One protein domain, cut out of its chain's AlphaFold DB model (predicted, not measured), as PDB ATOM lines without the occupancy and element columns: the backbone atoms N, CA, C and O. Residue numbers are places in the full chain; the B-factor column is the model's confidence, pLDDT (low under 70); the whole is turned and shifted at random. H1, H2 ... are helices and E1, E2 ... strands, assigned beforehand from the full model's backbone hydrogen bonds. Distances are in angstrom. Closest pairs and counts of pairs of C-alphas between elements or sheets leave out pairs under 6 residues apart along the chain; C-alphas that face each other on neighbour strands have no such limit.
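This is residues 6 to 67 of the 132 residues of an uncharacterized protein of hydrothermal vent metagenome (UniProt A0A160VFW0). A small three-stranded sheet forms the middle of an elongated model, with the short helix H1 out at one end and H2 off the sheet towards the other. The 62 printed residues run E1, E2, H1, E3, H2; the sheet's order is E1, E2, E3, antiparallel, and the class is mixed, with 25 residues in named elements, under half. It is only just loose, close to compact, with a radius of gyration of the C-alphas of 13.0 A, spanning 38 by 21 by 19 A.

E1, residues 6 to 9, begins at C-alpha (151.671, 100.415, 105.016). E2, 13 to 17, is 13.5 A long. H1 is 25 to 29, E3 40 to 42. H2, 55 to 62, is 10.6 A long, ending at (154.568, 116.855, 95.871).

Hairpin E1 and E2 is antiparallel at 170 degrees; N 8 and O 14 are 2.9 A apart. E2 and E3 are antiparallel at 173 degrees; N 13 and O 42 are 2.8 A apart. H1 and H2 are not on the sheet and are apart; each O i to N i+4 pair in them is within hydrogen-bond range.

The farthest C-alphas, Gln 26 and Tyr 67, are 38.2 A apart. The printed part has no cut. E3 to H2 is a long link; pLDDT is under 70 at residue 11 and residues 43 to 66.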
ATOM      1  N   THR A   6     151.341 100.512 106.431       92.06
ATOM      2  CA  THR A   6     151.671 100.415 105.016       92.06
ATOM      3  C   THR A   6     152.757 101.437 104.700       92.06
ATOM      4  O   THR A   6     152.664 102.599 105.101       92.06
ATOM      5  N   MET A   7     153.796 100.997 103.989       91.06
ATOM      6  CA  MET A   7     154.868 101.859 103.501       91.06
ATOM      7  C   MET A   7     154.729 102.053 101.995       91.06
ATOM      8  O   MET A   7     154.634 101.081 101.247       91.06
ATOM      9  N   GLU A   8     154.777 103.306 101.563       88.56
ATOM     10  CA  GLU A   8     154.853 103.693 100.159       88.56
ATOM     11  C   GLU A   8     156.223 104.306  99.880       88.56
ATOM     12  O   GLU A   8     156.673 105.210 100.592       88.56
ATOM     13  N   VAL A   9     156.885 103.800  98.839       84.12
ATOM     14  CA  VAL A   9     158.212 104.247  98.407       84.12
ATOM     15  C   VAL A   9     158.110 104.745  96.969       84.12
ATOM     16  O   VAL A   9     157.765 103.988  96.065       84.12
ATOM     17  N   GLY A  10     158.404 106.029  96.772       78.75
ATOM     18  CA  GLY A  10     158.386 106.705  95.476       78.75
ATOM     19  C   GLY A  10     159.421 107.826  95.440       78.75
ATOM     20  O   GLY A  10     160.591 107.606  95.739       78.75
ATOM     21  N   SER A  11     158.994 109.054  95.129       67.31
ATOM     22  CA  SER A  11     159.842 110.255  95.257       67.31
ATOM     23  C   SER A  11     160.167 110.628  96.711       67.31
ATOM     24  O   SER A  11     161.020 111.478  96.949       67.31
ATOM     25  N   GLY A  12     159.509 109.982  97.675       72.75
ATOM     26  CA  GLY A  12     159.820 109.985  99.099       72.75
ATOM     27  C   GLY A  12     159.347 108.691  99.758       72.75
ATOM     28  O   GLY A  12     158.961 107.747  99.067       72.75
ATOM     29  N   LEU A  13     159.387 108.639 101.087       82.12
ATOM     30  CA  LEU A  13     158.958 107.489 101.880       82.12
ATOM     31  C   LEU A  13     157.841 107.917 102.825       82.12
ATOM     32  O   LEU A  13     158.024 108.821 103.633       82.12
ATOM     33  N   THR A  14     156.685 107.271 102.730       86.06
ATOM     34  CA  THR A  14     155.545 107.532 103.615       86.06
ATOM     35  C   THR A  14     155.156 106.250 104.335       86.06
ATOM     36  O   THR A  14     155.072 105.196 103.710       86.06
ATOM     37  N   VAL A  15     154.915 106.334 105.642       89.12
ATOM     38  CA  VAL A  15     154.411 105.226 106.461       89.12
ATOM     39  C   VAL A  15     153.088 105.640 107.085       89.12
ATOM     40  O   VAL A  15     153.037 106.571 107.894       89.12
ATOM     41  N   THR A  16     152.029 104.922 106.735       90.69
ATOM     42  CA  THR A  16     150.666 105.173 107.211       90.69
ATOM     43  C   THR A  16     150.224 104.013 108.100       90.69
ATOM     44  O   THR A  16     150.376 102.862 107.689       90.69
ATOM     45  N   PRO A  17     149.712 104.266 109.317       91.31
ATOM     46  CA  PRO A  17     149.248 103.203 110.198       91.31
ATOM     47  C   PRO A  17     147.984 102.566 109.626       91.31
ATOM     48  O   PRO A  17     147.049 103.261 109.224       91.31
ATOM     49  N   ASP A  18     147.946 101.238 109.614       91.69
ATOM     50  CA  ASP A  18     146.774 100.504 109.152       91.69
ATOM     51  C   ASP A  18     145.716 100.461 110.263       91.69
ATOM     52  O   ASP A  18     146.014 100.190 111.429       91.69
ATOM     53  N   ASN A  19     144.451 100.681 109.898       88.31
ATOM     54  CA  ASN A  19     143.340 100.704 110.856       88.31
ATOM     55  C   ASN A  19     143.130  99.356 111.575       88.31
ATOM     56  O   ASN A  19     142.605  99.302 112.683       88.31
ATOM     57  N   SER A  20     143.564  98.256 110.957       89.00
ATOM     58  CA  SER A  20     143.506  96.907 111.527       89.00
ATOM     59  C   SER A  20     144.706  96.547 112.413       89.00
ATOM     60  O   SER A  20     144.800  95.397 112.839       89.00
ATOM     61  N   SER A  21     145.618  97.485 112.702       90.69
ATOM     62  CA  SER A  21     146.816  97.214 113.505       90.69
ATOM     63  C   SER A  21     146.472  96.705 114.903       90.69
ATOM     64  O   SER A  21     145.816  97.388 115.693       90.69
ATOM     65  N   THR A  22     147.005  95.537 115.270       93.31
ATOM     66  CA  THR A  22     146.906  95.039 116.649       93.31
ATOM     67  C   THR A  22     147.869  95.771 117.579       93.31
ATOM     68  O   THR A  22     147.568  95.934 118.760       93.31
ATOM     69  N   ARG A  23     149.009  96.250 117.061       92.62
ATOM     70  CA  ARG A  23     150.013  96.997 117.830       92.62
ATOM     71  C   ARG A  23     149.537  98.396 118.220       92.62
ATOM     72  O   ARG A  23     149.826  98.849 119.327       92.62
ATOM     73  N   TYR A  24     148.835  99.088 117.324       91.06
ATOM     74  CA  TYR A  24     148.396 100.475 117.522       91.06
ATOM     75  C   TYR A  24     146.934 100.611 117.951       91.06
ATOM     76  O   TYR A  24     146.508 101.724 118.248       91.06
ATOM     77  N   LYS A  25     146.194  99.502 118.063       92.19
ATOM     78  CA  LYS A  25     144.757  99.456 118.374       92.19
ATOM     79  C   LYS A  25     144.313 100.433 119.466       92.19
ATOM     80  O   LYS A  25     143.397 101.216 119.243       92.19
ATOM     81  N   GLN A  26     144.980 100.413 120.622       91.88
ATOM     82  CA  GLN A  26     144.620 101.276 121.750       91.88
ATOM     83  C   GLN A  26     144.877 102.757 121.436       91.88
ATOM     84  O   GLN A  26     144.016 103.592 121.651       91.88
ATOM     85  N   LYS A  27     146.023 103.075 120.826       89.88
ATOM     86  CA  LYS A  27     146.380 104.453 120.457       89.88
ATOM     87  C   LYS A  27     145.484 105.025 119.355       89.88
ATOM     88  O   LYS A  27     145.290 106.234 119.316       89.88
ATOM     89  N   ILE A  28     144.962 104.179 118.466       89.56
ATOM     90  CA  ILE A  28     143.968 104.570 117.457       89.56
ATOM     91  C   ILE A  28     142.622 104.851 118.137       89.56
ATOM     92  O   ILE A  28     142.024 105.893 117.889       89.56
ATOM     93  N   ALA A  29     142.176 103.967 119.038       89.81
ATOM     94  CA  ALA A  29     140.934 104.148 119.796       89.81
ATOM     95  C   ALA A  29     140.962 105.406 120.682       89.81
ATOM     96  O   ALA A  29     139.974 106.131 120.754       89.81
ATOM     97  N   ASP A  30     142.115 105.696 121.284       90.94
ATOM     98  CA  ASP A  30     142.337 106.876 122.123       90.94
ATOM     99  C   ASP A  30     142.553 108.163 121.294       90.94
ATOM    100  O   ASP A  30     142.779 109.233 121.856       90.94
ATOM    101  N   GLY A  31     142.528 108.081 119.955       83.75
ATOM    102  CA  GLY A  31     142.714 109.221 119.048       83.75
ATOM    103  C   GLY A  31     144.144 109.772 118.982       83.75
ATOM    104  O   GLY A  31     144.382 110.793 118.340       83.75
ATOM    105  N   ILE A  32     145.109 109.101 119.614       85.12
ATOM    106  CA  ILE A  32     146.532 109.473 119.612       85.12
ATOM    107  C   ILE A  32     147.148 109.234 118.225       85.12
ATOM    108  O   ILE A  32     148.025 109.982 117.796       85.12
ATOM    109  N   ILE A  33     146.703 108.188 117.522       83.19
ATOM    110  CA  ILE A  33     147.121 107.873 116.152       83.19
ATOM    111  C   ILE A  33     145.932 108.055 115.213       83.19
ATOM    112  O   ILE A  33     144.931 107.352 115.324       83.19
ATOM    113  N   ASN A  34     146.076 108.958 114.244       83.81
ATOM    114  CA  ASN A  34     145.096 109.166 113.187       83.81
ATOM    115  C   ASN A  34     145.469 108.335 111.951       83.81
ATOM    116  O   ASN A  34     146.471 108.612 111.297       83.81
ATOM    117  N   THR A  35     144.645 107.345 111.605       85.81
ATOM    118  CA  THR A  35     144.868 106.443 110.460       85.81
ATOM    119  C   THR A  35     144.680 107.093 109.095       85.81
ATOM    120  O   THR A  35     145.079 106.524 108.085       85.81
ATOM    121  N   SER A  36     144.092 108.288 109.040       83.25
ATOM    122  CA  SER A  36     143.998 109.086 107.815       83.25
ATOM    123  C   SER A  36     145.258 109.911 107.543       83.25
ATOM    124  O   SER A  36     145.364 110.520 106.479       83.25
ATOM    125  N   LEU A  37     146.207 109.953 108.484       79.38
ATOM    126  CA  LEU A  37     147.456 110.696 108.364       79.38
ATOM    127  C   LEU A  37     148.660 109.745 108.421       79.38
ATOM    128  O   LEU A  37     148.632 108.740 109.133       79.38
ATOM    129  N   PRO A  38     149.746 110.046 107.692       81.62
ATOM    130  CA  PRO A  38     150.974 109.279 107.818       81.62
ATOM    131  C   PRO A  38     151.602 109.496 109.199       81.62
ATOM    132  O   PRO A  38     151.671 110.621 109.688       81.62
ATOM    133  N   MET A  39     152.102 108.423 109.813       80.44
ATOM    134  CA  MET A  39     152.904 108.508 111.043       80.44
ATOM    135  C   MET A  39     154.325 108.987 110.770       80.44
ATOM    136  O   MET A  39     154.986 109.510 111.663       80.44
ATOM    137  N   PHE A  40     154.817 108.748 109.558       80.00
ATOM    138  CA  PHE A  40     156.143 109.160 109.143       80.00
ATOM    139  C   PHE A  40     156.114 109.538 107.670       80.00
ATOM    140  O   PHE A  40     155.563 108.810 106.841       80.00
ATOM    141  N   SER A  41     156.732 110.666 107.345       74.00
ATOM    142  CA  SER A  41     156.961 111.090 105.974       74.00
ATOM    143  C   SER A  41     158.397 111.571 105.863       74.00
ATOM    144  O   SER A  41     158.841 112.431 106.617       74.00
ATOM    145  N   TYR A  42     159.122 111.018 104.906       71.81
ATOM    146  CA  TYR A  42     160.442 111.470 104.522       71.81
ATOM    147  C   TYR A  42     160.406 111.918 103.072       71.81
ATOM    148  O   TYR A  42     160.029 111.166 102.172       71.81
ATOM    149  N   SER A  43     160.854 113.144 102.859       69.31
ATOM    150  CA  SER A  43     161.072 113.699 101.537       69.31
ATOM    151  C   SER A  43     162.578 113.859 101.353       69.31
ATOM    152  O   SER A  43     163.208 114.526 102.175       69.31
ATOM    153  N   PRO A  44     163.192 113.277 100.311       65.94
ATOM    154  CA  PRO A  44     164.624 113.404 100.127       65.94
ATOM    155  C   PRO A  44     165.023 114.887 100.029       65.94
ATOM    156  O   PRO A  44     164.258 115.759  99.610       65.94
ATOM    157  N   GLY A  45     166.200 115.219 100.554       61.22
ATOM    158  CA  GLY A  45     166.662 116.605 100.634       61.22
ATOM    159  C   GLY A  45     166.000 117.487 101.706       61.22
ATOM    160  O   GLY A  45     166.390 118.655 101.796       61.22
ATOM    161  N   SER A  46     165.062 117.000 102.533       59.75
ATOM    162  CA  SER A  46     164.727 117.668 103.802       59.75
ATOM    163  C   SER A  46     165.834 117.388 104.828       59.75
ATOM    164  O   SER A  46     166.259 116.246 105.003       59.75
ATOM    165  N   LYS A  47     166.364 118.436 105.477       57.66
ATOM    166  CA  LYS A  47     167.279 118.272 106.627       57.66
ATOM    167  C   LYS A  47     166.522 117.923 107.911       57.66
ATOM    168  O   LYS A  47     167.128 117.413 108.846       57.66
ATOM    169  N   ASP A  48     165.213 118.156 107.908       56.78
ATOM    170  CA  ASP A  48     164.326 117.933 109.037       56.78
ATOM    171  C   ASP A  48     163.495 116.660 108.830       56.78
ATOM    172  O   ASP A  48     163.036 116.363 107.719       56.78
ATOM    173  N   ILE A  49     163.320 115.912 109.923       55.34
ATOM    174  CA  ILE A  49     162.302 114.868 110.048       55.34
ATOM    175  C   ILE A  49     161.000 115.603 110.316       55.34
ATOM    176  O   ILE A  49     160.815 116.213 111.369       55.34
ATOM    177  N   ASP A  50     160.127 115.594 109.326       55.25
ATOM    178  CA  ASP A  50     158.910 116.363 109.392       55.25
ATOM    179  C   ASP A  50     157.844 115.647 110.238       55.25
ATOM    180  O   ASP A  50     157.233 114.668 109.813       55.25
ATOM    181  N   GLY A  51     157.643 116.135 111.463       52.16
ATOM    182  CA  GLY A  51     156.568 115.682 112.346       52.16
ATOM    183  C   GLY A  51     155.254 116.450 112.171       52.16
ATOM    184  O   GLY A  51     154.250 116.036 112.745       52.16
ATOM    185  N   VAL A  52     155.251 117.578 111.438       50.19
ATOM    186  CA  VAL A  52     154.105 118.508 111.358       50.19
ATOM    187  C   VAL A  52     154.093 119.323 110.047       50.19
ATOM    188  O   VAL A  52     153.858 120.533 110.069       50.19
ATOM    189  N   THR A  53     154.328 118.734 108.871       55.19
ATOM    190  CA  THR A  53     154.102 119.494 107.635       55.19
ATOM    191  C   THR A  53     152.608 119.647 107.454       55.19
ATOM    192  O   THR A  53     151.872 118.682 107.234       55.19
ATOM    193  N   SER A  54     152.158 120.898 107.553       57.41
ATOM    194  CA  SER A  54     150.816 121.294 107.150       57.41
ATOM    195  C   SER A  54     150.505 120.724 105.764       57.41
ATOM    196  O   SER A  54     151.383 120.645 104.900       57.41
ATOM    197  N   ALA A  55     149.250 120.334 105.532       58.44
ATOM    198  CA  ALA A  55     148.810 119.758 104.258       58.44
ATOM    199  C   ALA A  55     149.298 120.571 103.039       58.44
ATOM    200  O   ALA A  55     149.625 120.005 101.998       58.44
ATOM    201  N   THR A  56     149.440 121.886 103.215       55.38
ATOM    202  CA  THR A  56     150.020 122.831 102.266       55.38
ATOM    203  C   THR A  56     151.462 122.492 101.882       55.38
ATOM    204  O   THR A  56     151.723 122.255 100.709       55.38
ATOM    205  N   ALA A  57     152.419 122.408 102.810       61.53
ATOM    206  CA  ALA A  57     153.812 122.163 102.418       61.53
ATOM    207  C   ALA A  57     154.002 120.775 101.769       61.53
ATOM    208  O   ALA A  57     154.791 120.652 100.830       61.53
ATOM    209  N   LYS A  58     153.199 119.769 102.153       61.81
ATOM    210  CA  LYS A  58     153.163 118.466 101.468       61.81
ATOM    211  C   LYS A  58     152.622 118.601 100.047       61.81
ATOM    212  O   LYS A  58     153.241 118.090  99.118       61.81
ATOM    213  N   TYR A  59     151.512 119.318  99.870       65.31
ATOM    214  CA  TYR A  59     150.918 119.587  98.562       65.31
ATOM    215  C   TYR A  59     151.904 120.299  97.622       65.31
ATOM    216  O   TYR A  59     152.138 119.842  96.503       65.31
ATOM    217  N   PHE A  60     152.549 121.369  98.092       63.41
ATOM    218  CA  PHE A  60     153.519 122.130  97.302       63.41
ATOM    219  C   PHE A  60     154.785 121.314  96.989       63.41
ATOM    220  O   PHE A  60     155.264 121.338  95.855       63.41
ATOM    221  N   ALA A  61     155.307 120.541  97.948       65.69
ATOM    222  CA  ALA A  61     156.465 119.675  97.718       65.69
ATOM    223  C   ALA A  61     156.162 118.545  96.718       65.69
ATOM    224  O   ALA A  61     156.960 118.304  95.816       65.69
ATOM    225  N   GLN A  62     154.995 117.896  96.818       64.12
ATOM    226  CA  GLN A  62     154.568 116.855  95.871       64.12
ATOM    227  C   GLN A  62     154.422 117.375  94.438       64.12
ATOM    228  O   GLN A  62     154.643 116.629  93.488       64.12
ATOM    229  N   LYS A  63     154.068 118.652  94.274       66.75
ATOM    230  CA  LYS A  63     153.949 119.312  92.970       66.75
ATOM    231  C   LYS A  63     155.275 119.886  92.450       66.75
ATOM    232  O   LYS A  63     155.272 120.525  91.407       66.75
ATOM    233  N   GLY A  64     156.396 119.679  93.153       63.94
ATOM    234  CA  GLY A  64     157.711 120.202  92.756       63.94
ATOM    235  C   GLY A  64     157.863 121.719  92.923       63.94
ATOM    236  O   GLY A  64     158.820 122.299  92.422       63.94
ATOM    237  N   LEU A  65     156.941 122.369  93.639       68.56
ATOM    238  CA  LEU A  65     156.888 123.829  93.782       68.56
ATOM    239  C   LEU A  65     157.822 124.367  94.878       68.56
ATOM    240  O   LEU A  65     158.006 125.573  94.987       68.56
ATOM    241  N   MET A  66     158.403 123.488  95.699       69.06
ATOM    242  CA  MET A  66     159.349 123.867  96.761       69.06
ATOM    243  C   MET A  66     160.811 123.621  96.385       69.06
ATOM    244  O   MET A  66     161.712 124.287  96.891       69.06
ATOM    245  N   TYR A  67     161.069 122.590  95.584       74.38
ATOM    246  CA  TYR A  67     162.399 122.193  95.142       74.38
ATOM    247  C   TYR A  67     162.287 121.188  93.999       74.38
ATOM    248  O   TYR A  67     161.286 120.483  93.876       74.38
TER     249      TYR A  67